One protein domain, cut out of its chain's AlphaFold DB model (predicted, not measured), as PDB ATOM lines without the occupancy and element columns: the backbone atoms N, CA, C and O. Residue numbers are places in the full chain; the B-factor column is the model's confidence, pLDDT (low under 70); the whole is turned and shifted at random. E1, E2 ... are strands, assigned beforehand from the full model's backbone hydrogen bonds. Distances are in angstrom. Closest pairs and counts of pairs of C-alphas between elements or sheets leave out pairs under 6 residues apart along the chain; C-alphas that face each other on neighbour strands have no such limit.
ATOM      1  N   VAL A   3       0.681 -25.071  12.023       76.88
ATOM      2  CA  VAL A   3       0.782 -24.406  10.725       76.88
ATOM      3  C   VAL A   3       1.299 -22.994  10.923       76.88
ATOM      4  O   VAL A   3       0.984 -22.322  11.909       76.88
ATOM      5  N   ARG A   4       2.123 -22.558   9.978       80.62
ATOM      6  CA  ARG A   4       2.637 -21.197   9.903       80.62
ATOM      7  C   ARG A   4       2.101 -20.583   8.625       80.62
ATOM      8  O   ARG A   4       2.216 -21.188   7.562       80.62
ATOM      9  N   GLY A   5       1.499 -19.410   8.744       78.31
ATOM     10  CA  GLY A   5       0.929 -18.682   7.620       78.31
ATOM     11  C   GLY A   5       1.238 -17.197   7.728       78.31
ATOM     12  O   GLY A   5       1.517 -16.676   8.809       78.31
ATOM     13  N   LYS A   6       1.189 -16.503   6.594       82.94
ATOM     14  CA  LYS A   6       1.293 -15.044   6.541       82.94
ATOM     15  C   LYS A   6      -0.105 -14.483   6.301       82.94
ATOM     16  O   LYS A   6      -0.762 -14.860   5.332       82.94
ATOM     17  N   ALA A   7      -0.597 -13.656   7.219       75.06
ATOM     18  CA  ALA A   7      -1.881 -12.985   7.067       75.06
ATOM     19  C   ALA A   7      -1.790 -11.904   5.976       75.06
ATOM     20  O   ALA A   7      -0.704 -11.435   5.632       75.06
ATOM     21  N   LYS A   8      -2.938 -11.487   5.430       77.56
ATOM     22  CA  LYS A   8      -3.005 -10.495   4.339       77.56
ATOM     23  C   LYS A   8      -2.429  -9.123   4.723       77.56
ATOM     24  O   LYS A   8      -2.014  -8.377   3.849       77.56
ATOM     25  N   ASN A   9      -2.349  -8.818   6.020       83.81
ATOM     26  CA  ASN A   9      -1.699  -7.622   6.567       83.81
ATOM     27  C   ASN A   9      -0.172  -7.781   6.756       83.81
ATOM     28  O   ASN A   9       0.456  -6.956   7.411       83.81
ATOM     29  N   GLY A  10       0.429  -8.855   6.237       80.94
ATOM     30  CA  GLY A  10       1.865  -9.119   6.330       80.94
ATOM     31  C   GLY A  10       2.332  -9.705   7.665       80.94
ATOM     32  O   GLY A  10       3.498 -10.090   7.765       80.94
ATOM     33  N   VAL A  11       1.444  -9.830   8.659       85.00
ATOM     34  CA  VAL A  11       1.764 -10.396   9.974       85.00
ATOM     35  C   VAL A  11       1.896 -11.915   9.875       85.00
ATOM     36  O   VAL A  11       1.042 -12.607   9.315       85.00
ATOM     37  N   TRP A  12       2.980 -12.445  10.432       82.44
ATOM     38  CA  TRP A  12       3.186 -13.881  10.565       82.44
ATOM     39  C   TRP A  12       2.361 -14.420  11.726       82.44
ATOM     40  O   TRP A  12       2.445 -13.908  12.840       82.44
ATOM     41  N   TRP A  13       1.598 -15.478  11.480       78.50
ATOM     42  CA  TRP A  13       0.848 -16.168  12.519       78.50
ATOM     43  C   TRP A  13       1.251 -17.639  12.565       78.50
ATOM     44  O   TRP A  13       1.593 -18.266  11.558       78.50
ATOM     45  N   SER A  14       1.244 -18.183  13.776       76.81
ATOM     46  CA  SER A  14       1.462 -19.602  14.035       76.81
ATOM     47  C   SER A  14       0.247 -20.110  14.790       76.81
ATOM     48  O   SER A  14      -0.050 -19.618  15.876       76.81
ATOM     49  N   GLY A  15      -0.474 -21.057  14.200       69.50
ATOM     50  CA  GLY A  15      -1.677 -21.641  14.785       69.50
ATOM     51  C   GLY A  15      -1.540 -23.151  14.887       69.50
ATOM     52  O   GLY A  15      -0.900 -23.797  14.057       69.50
ATOM     53  N   ARG A  16      -2.139 -23.746  15.915       65.12
ATOM     54  CA  ARG A  16      -2.268 -25.200  16.005       65.12
ATOM     55  C   ARG A  16      -3.595 -25.579  15.350       65.12
ATOM     56  O   ARG A  16      -4.640 -25.202  15.866       65.12
ATOM     57  N   ILE A  17      -3.554 -26.308  14.232       61.84
ATOM     58  CA  ILE A  17      -4.768 -26.929  13.685       61.84
ATOM     59  C   ILE A  17      -5.098 -28.098  14.606       61.84
ATOM     60  O   ILE A  17      -4.317 -29.053  14.707       61.84
ATOM     61  N   THR A  18      -6.223 -27.998  15.306       63.31
ATOM     62  CA  THR A  18      -6.862 -29.125  15.976       63.31
ATOM     63  C   THR A  18      -7.741 -29.835  14.940       63.31
ATOM     64  O   THR A  18      -8.769 -29.286  14.544       63.31
ATOM     65  N   PRO A  19      -7.344 -31.021  14.434       51.28
ATOM     66  CA  PRO A  19      -8.229 -31.809  13.581       51.28
ATOM     67  C   PRO A  19      -9.469 -32.163  14.412       51.28
ATOM     68  O   PRO A  19      -9.356 -32.869  15.412       51.28
ATOM     69  N   GLY A  20     -10.624 -31.587  14.067       56.66
ATOM     70  CA  GLY A  20     -11.884 -31.783  14.796       56.66
ATOM     71  C   GLY A  20     -12.680 -30.515  15.129       56.66
ATOM     72  O   GLY A  20     -13.799 -30.637  15.610       56.66
ATOM     73  N   PHE A  21     -12.156 -29.318  14.853       56.22
ATOM     74  CA  PHE A  21     -12.921 -28.058  14.920       56.22
ATOM     75  C   PHE A  21     -13.364 -27.595  13.524       56.22
ATOM     76  O   PHE A  21     -13.213 -26.440  13.134       56.22
ATOM     77  N   ASP A  22     -13.884 -28.536  12.742       60.94
ATOM     78  CA  ASP A  22     -14.417 -28.293  11.405       60.94
ATOM     79  C   ASP A  22     -15.800 -27.643  11.546       60.94
ATOM     80  O   ASP A  22     -16.779 -28.347  11.751       60.94
ATOM     81  N   ASN A  23     -15.862 -26.306  11.607       61.12
ATOM     82  CA  ASN A  23     -17.094 -25.487  11.591       61.12
ATOM     83  C   ASN A  23     -18.263 -25.945  12.492       61.12
ATOM     84  O   ASN A  23     -19.417 -25.578  12.269       61.12
ATOM     85  N   LYS A  24     -17.979 -26.734  13.527       66.81
ATOM     86  CA  LYS A  24     -19.007 -27.366  14.336       66.81
ATOM     87  C   LYS A  24     -19.549 -26.332  15.304       66.81
ATOM     88  O   LYS A  24     -18.807 -25.835  16.155       66.81
ATOM     89  N   LYS A  25     -20.815 -25.944  15.141       75.94
ATOM     90  CA  LYS A  25     -21.425 -24.931  16.004       75.94
ATOM     91  C   LYS A  25     -21.512 -25.509  17.411       75.94
ATOM     92  O   LYS A  25     -22.200 -26.497  17.658       75.94
ATOM     93  N   ILE A  26     -20.741 -24.914  18.315       81.56
ATOM     94  CA  ILE A  26     -20.744 -25.278  19.725       81.56
ATOM     95  C   ILE A  26     -21.893 -24.528  20.371       81.56
ATOM     96  O   ILE A  26     -21.871 -23.299  20.459       81.56
ATOM     97  N   TYR A  27     -22.875 -25.278  20.848       86.75
ATOM     98  CA  TYR A  27     -23.960 -24.741  21.644       86.75
ATOM     99  C   TYR A  27     -23.755 -25.121  23.103       86.75
ATOM    100  O   TYR A  27     -23.376 -26.248  23.434       86.75
ATOM    101  N   THR A  28     -24.026 -24.176  23.996       87.69
ATOM    102  CA  THR A  28     -24.084 -24.456  25.429       87.69
ATOM    103  C   THR A  28     -25.134 -25.530  25.674       87.69
ATOM    104  O   THR A  28     -26.257 -25.422  25.183       87.69
ATOM    105  N   CYS A  29     -24.787 -26.574  26.429       86.75
ATOM    106  CA  CYS A  29     -25.747 -27.624  26.737       86.75
ATOM    107  C   CYS A  29     -26.925 -27.014  27.518       86.75
ATOM    108  O   CYS A  29     -26.696 -26.483  28.608       86.75
ATOM    109  N   PRO A  30     -28.171 -27.111  27.017       86.38
ATOM    110  CA  PRO A  30     -29.320 -26.454  27.641       86.38
ATOM    111  C   PRO A  30     -29.696 -27.069  28.995       86.38
ATOM    112  O   PRO A  30     -30.325 -26.415  29.812       86.38
ATOM    113  N   VAL A  31     -29.278 -28.312  29.251       86.31
ATOM    114  CA  VAL A  31     -29.622 -29.062  30.467       86.31
ATOM    115  C   VAL A  31     -28.737 -28.687  31.653       86.31
ATOM    116  O   VAL A  31     -29.213 -28.552  32.773       86.31
ATOM    117  N   CYS A  32     -27.437 -28.501  31.413       86.94
ATOM    118  CA  CYS A  32     -26.483 -28.128  32.461       86.94
ATOM    119  C   CYS A  32     -25.985 -26.686  32.352       86.94
ATOM    120  O   CYS A  32     -25.096 -26.297  33.107       86.94
ATOM    121  N   TYR A  33     -26.510 -25.902  31.408       85.69
ATOM    122  CA  TYR A  33     -26.140 -24.504  31.181       85.69
ATOM    123  C   TYR A  33     -24.622 -24.274  31.100       85.69
ATOM    124  O   TYR A  33     -24.096 -23.330  31.683       85.69
ATOM    125  N   GLY A  34     -23.888 -25.165  30.430       85.44
ATOM    126  CA  GLY A  34     -22.431 -25.030  30.298       85.44
ATOM    127  C   GLY A  34     -21.608 -25.658  31.419       85.44
ATOM    128  O   GLY A  34     -20.396 -25.764  31.281       85.44
ATOM    129  N   ARG A  35     -22.235 -26.113  32.511       87.44
ATOM    130  CA  ARG A  35     -21.516 -26.619  33.693       87.44
ATOM    131  C   ARG A  35     -20.942 -28.021  33.494       87.44
ATOM    132  O   ARG A  35     -19.948 -28.366  34.112       87.44
ATOM    133  N   GLY A  36     -21.573 -28.844  32.655       86.50
ATOM    134  CA  GLY A  36     -21.206 -30.257  32.464       86.50
ATOM    135  C   GLY A  36     -21.736 -31.195  33.555       86.50
ATOM    136  O   GLY A  36     -21.721 -32.412  33.394       86.50
ATOM    137  N   PHE A  37     -22.308 -30.654  34.625       88.00
ATOM    138  CA  PHE A  37     -22.932 -31.404  35.708       88.00
ATOM    139  C   PHE A  37     -24.308 -30.825  36.048       88.00
ATOM    140  O   PHE A  37     -24.570 -29.639  35.830       88.00
ATOM    141  N   VAL A  38     -25.183 -31.675  36.570       86.12
ATOM    142  CA  VAL A  38     -26.490 -31.315  37.133       86.12
ATOM    143  C   VAL A  38     -26.541 -31.756  38.599       86.12
ATOM    144  O   VAL A  38     -25.633 -32.434  39.079       86.12
ATOM    145  N   GLN A  39     -27.539 -31.302  39.355       83.38
ATOM    146  CA  GLN A  39     -27.690 -31.733  40.749       83.38
ATOM    147  C   GLN A  39     -28.103 -33.200  40.800       83.38
ATOM    148  O   GLN A  39     -28.872 -33.629  39.945       83.38
ATOM    149  N   GLN A  40     -27.610 -33.954  41.785       78.75
ATOM    150  CA  GLN A  40     -28.021 -35.341  41.984       78.75
ATOM    151  C   GLN A  40     -29.550 -35.440  42.097       78.75
ATOM    152  O   GLN A  40     -30.171 -34.690  42.847       78.75
ATOM    153  N   GLY A  41     -30.139 -36.372  41.346       74.75
ATOM    154  CA  GLY A  41     -31.587 -36.585  41.318       74.75
ATOM    155  C   GLY A  41     -32.288 -35.871  40.161       74.75
ATOM    156  O   GLY A  41     -33.472 -36.115  39.947       74.75
ATOM    157  N   PHE A  42     -31.567 -35.083  39.354       78.06
ATOM    158  CA  PHE A  42     -32.086 -34.449  38.139       78.06
ATOM    159  C   PHE A  42     -32.627 -35.476  37.134       78.06
ATOM    160  O   PHE A  42     -33.626 -35.217  36.469       78.06
ATOM    161  N   TYR A  43     -31.990 -36.648  37.031       77.56
ATOM    162  CA  TYR A  43     -32.446 -37.735  36.149       77.56
ATOM    163  C   TYR A  43     -33.270 -38.822  36.850       77.56
ATOM    164  O   TYR A  43     -33.712 -39.756  36.185       77.56
ATOM    165  N   ASN A  44     -33.430 -38.748  38.173       73.25
ATOM    166  CA  ASN A  44     -34.060 -39.799  38.981       73.25
ATOM    167  C   ASN A  44     -35.287 -39.293  39.757       73.25
ATOM    168  O   ASN A  44     -35.691 -39.907  40.743       73.25
ATOM    169  N   SER A  45     -35.865 -38.166  39.337       62.94
ATOM    170  CA  SER A  45     -37.108 -37.642  39.889       62.94
ATOM    171  C   SER A  45     -38.291 -38.490  39.411       62.94
ATOM    172  O   SER A  45     -38.747 -38.402  38.273       62.94
ATOM    173  N   PHE A  46     -38.793 -39.346  40.300       55.28
ATOM    174  CA  PHE A  46     -40.079 -40.017  40.130       55.28
ATOM    175  C   PHE A  46     -41.164 -39.155  40.800       55.28
ATOM    176  O   PHE A  46     -41.348 -39.220  42.012       55.28
ATOM    177  N   GLY A  47     -41.873 -38.334  40.017       62.56
ATOM    178  CA  GLY A  47     -43.004 -37.522  40.503       62.56
ATOM    179  C   GLY A  47     -42.617 -36.321  41.384       62.56
ATOM    180  O   GLY A  47     -41.543 -35.749  41.216       62.56
ATOM    181  N   ASP A  48     -43.502 -35.933  42.314       57.69
ATOM    182  CA  ASP A  48     -43.406 -34.732  43.175       57.69
ATOM    183  C   ASP A  48     -42.256 -34.733  44.205       57.69
ATOM    184  O   ASP A  48     -42.047 -33.745  44.913       57.69
ATOM    185  N   HIS A  49     -41.480 -35.815  44.298       53.62
ATOM    186  CA  HIS A  49     -40.341 -35.904  45.207       53.62
ATOM    187  C   HIS A  49     -39.023 -35.639  44.475       53.62
ATOM    188  O   HIS A  49     -38.409 -36.522  43.875       53.62
ATOM    189  N   TRP A  50     -38.544 -34.401  44.593       55.34
ATOM    190  CA  TRP A  50     -37.163 -34.053  44.277       55.34
ATOM    191  C   TRP A  50     -36.251 -34.643  45.355       55.34
ATOM    192  O   TRP A  50     -36.042 -34.039  46.406       55.34
ATOM    193  N   ILE A  51     -35.695 -35.832  45.105       55.78
ATOM    194  CA  ILE A  51     -34.613 -36.403  45.925       55.78
ATOM    195  C   ILE A  51     -33.301 -35.708  45.537       55.78
ATOM    196  O   ILE A  51     -32.343 -36.324  45.076       55.78
ATOM    197  N   SER A  52     -33.275 -34.384  45.648       56.41
ATOM    198  CA  SER A  52     -32.050 -33.597  45.576       56.41
ATOM    199  C   SER A  52     -31.388 -33.652  46.948       56.41
ATOM    200  O   SER A  52     -31.402 -32.682  47.703       56.41
ATOM    201  N   ASP A  53     -30.867 -34.832  47.293       53.78
ATOM    202  CA  ASP A  53     -29.994 -35.009  48.450       53.78
ATOM    203  C   ASP A  53     -28.732 -34.182  48.185       53.78
ATOM    204  O   ASP A  53     -27.971 -34.422  47.243       53.78
ATOM    205  N   GLY A  54     -28.620 -33.089  48.935       60.12
ATOM    206  CA  GLY A  54     -27.788 -31.948  48.606       60.12
ATOM    207  C   GLY A  54     -26.304 -32.261  48.398       60.12
ATOM    208  O   GLY A  54     -25.744 -33.247  48.870       60.12
ATOM    209  N   ILE A  55     -25.641 -31.303  47.741       58.81
ATOM    210  CA  ILE A  55     -24.182 -31.151  47.568       58.81
ATOM    211  C   ILE A  55     -23.560 -32.024  46.466       58.81
ATOM    212  O   ILE A  55     -22.559 -31.622  45.866       58.81
ATOM    213  N   ARG A  56     -24.139 -33.175  46.120       68.19
ATOM    214  CA  ARG A  56     -23.563 -34.052  45.089       68.19
ATOM    215  C   ARG A  56     -23.974 -33.644  43.671       68.19
ATOM    216  O   ARG A  56     -25.141 -33.415  43.362       68.19
ATOM    217  N   GLN A  57     -22.972 -33.544  42.800       79.31
ATOM    218  CA  GLN A  57     -23.129 -33.258  41.378       79.31
ATOM    219  C   GLN A  57     -23.162 -34.574  40.600       79.31
ATOM    220  O   GLN A  57     -22.290 -35.424  40.787       79.31
ATOM    221  N   GLU A  58     -24.142 -34.741  39.718       83.94
ATOM    222  CA  GLU A  58     -24.171 -35.842  38.760       83.94
ATOM    223  C   GLU A  58     -23.763 -35.357  37.367       83.94
ATOM    224  O   GLU A  58     -24.007 -34.213  36.971       83.94
ATOM    225  N   THR A  59     -23.100 -36.219  36.601       87.25
ATOM    226  CA  THR A  59     -22.671 -35.871  35.248       87.25
ATOM    227  C   THR A  59     -23.890 -35.599  34.373       87.25
ATOM    228  O   THR A  59     -24.805 -36.421  34.291       87.25
ATOM    229  N   CYS A  60     -23.888 -34.462  33.672       89.00
ATOM    230  CA  CYS A  60     -24.949 -34.150  32.725       89.00
ATOM    231  C   CYS A  60     -24.905 -35.158  31.573       89.00
ATOM    232  O   CYS A  60     -24.002 -35.119  30.728       89.00
ATOM    233  N   ARG A  61     -25.890 -36.057  31.536       85.94
ATOM    234  CA  ARG A  61     -26.016 -37.114  30.523       85.94
ATOM    235  C   ARG A  61     -26.272 -36.527  29.139       85.94
ATOM    236  O   ARG A  61     -25.779 -37.057  28.152       85.94
ATOM    237  N   SER A  62     -26.951 -35.385  29.074       84.00
ATOM    238  CA  SER A  62     -27.338 -34.729  27.818       84.00
ATOM    239  C   SER A  62     -26.155 -34.197  27.005       84.00
ATOM    240  O   SER A  62     -26.247 -34.110  25.788       84.00
ATOM    241  N   CYS A  63     -25.035 -33.860  27.648       85.94
ATOM    242  CA  CYS A  63     -23.789 -33.489  26.965       85.94
ATOM    243  C   CYS A  63     -22.614 -34.413  27.312       85.94
ATOM    244  O   CYS A  63     -21.463 -34.059  27.055       85.94
ATOM    245  N   GLY A  64     -22.873 -35.550  27.966       86.50
ATOM    246  CA  GLY A  64     -21.836 -36.470  28.442       86.50
ATOM    247  C   GLY A  64     -20.762 -35.798  29.306       86.50
ATOM    248  O   GLY A  64     -19.581 -36.083  29.139       86.50
ATOM    249  N   GLY A  65     -21.142 -34.843  30.158       86.12
ATOM    250  CA  GLY A  65     -20.194 -34.142  31.031       86.12
ATOM    251  C   GLY A  65     -19.442 -32.960  30.412       86.12
ATOM    252  O   GLY A  65     -18.720 -32.265  31.118       86.12
ATOM    253  N   LYS A  66     -19.603 -32.697  29.109       87.38
ATOM    254  CA  LYS A  66     -18.787 -31.701  28.390       87.38
ATOM    255  C   LYS A  66     -19.210 -30.249  28.619       87.38
ATOM    256  O   LYS A  66     -18.413 -29.348  28.407       87.38
ATOM    257  N   GLY A  67     -20.465 -30.006  28.996       85.25
ATOM    258  CA  GLY A  67     -21.039 -28.658  29.120       85.25
ATOM    259  C   GLY A  67     -21.501 -28.047  27.792       85.25
ATOM    260  O   GLY A  67     -22.255 -27.080  27.787       85.25
ATOM    261  N   TYR A  68     -21.144 -28.644  26.658       85.12
ATOM    262  CA  TYR A  68     -21.522 -28.175  25.330       85.12
ATOM    263  C   TYR A  68     -21.939 -29.336  24.427       85.12
ATOM    264  O   TYR A  68     -21.537 -30.483  24.634       85.12
ATOM    265  N   VAL A  69     -22.756 -29.024  23.428       83.50
ATOM    266  CA  VAL A  69     -23.152 -29.935  22.355       83.50
ATOM    267  C   VAL A  69     -22.619 -29.394  21.033       83.50
ATOM    268  O   VAL A  69     -22.521 -28.183  20.837       83.50
ATOM    269  N   VAL A  70     -22.204 -30.308  20.166       82.12
ATOM    270  CA  VAL A  70     -21.673 -30.001  18.838       82.12
ATOM    271  C   VAL A  70     -22.641 -30.551  17.805       82.12
ATOM    272  O   VAL A  70     -22.854 -31.764  17.780       82.12
ATOM    273  N   GLU A  71     -23.214 -29.669  16.991       65.94
ATOM    274  CA  GLU A  71     -24.082 -30.043  15.863       65.94
ATOM    275  C   GLU A  71     -23.243 -30.474  14.660       65.94
ATOM    276  O   GLU A  71     -22.405 -29.662  14.207       65.94
TER     277      GLU A  71
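What this domain is: This is residues 3 to 71 of the 71 residues of an uncharacterized protein of Methanobrevibacter sp (UniProt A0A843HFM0). With little regular structure, the domain is a long rod of three small two-stranded antiparallel sheets in a row: the hairpin E1-E2 near one end, then E3-E6, then the hairpin E4-E5, whose long loop, residues 40 to 56, reaches the other end. The printed part has 69 residues, with six named strands, E1 to E6 in order, and no named helix. It is all strand, though named elements hold 21 residues, and extended: radius of gyration of the C-alphas 19.7 A, spans 63 by 23 by 19 A.

How they stand to each other: E1, residues 3 to 6, and E2, residues 12 to 16, are antiparallel at 156 degrees; N 5 and O 13 are within hydrogen-bond range at 3.0 A. E3, residues 26 to 28, and E6, residues 68 to 70, are antiparallel at 148 degrees, with N 69 and O 27 within range at 2.8 A. E4, residues 37 to 39, and E5, residues 57 to 59, are antiparallel at 134 degrees, with N 38 and O 58 within range at 2.8 A. E2 and E3 are apart, as are E3 and E4.

Where its parts are: E2 is 13.7 A long and E1 10.3 A. E1 begins at C-alpha 3, (0.782, -24.406, 10.725); E6 ends at C-alpha 70, (-21.673, -30.001, 18.838).

The domain as a whole: The C-alphas farthest apart, of Gly 10 and Asp 48, are 63.7 A apart. The printed part has no cut. The link E4 to E5 is long. pLDDT is under 70 at residues 15 to 24, 45 to 56 and 71.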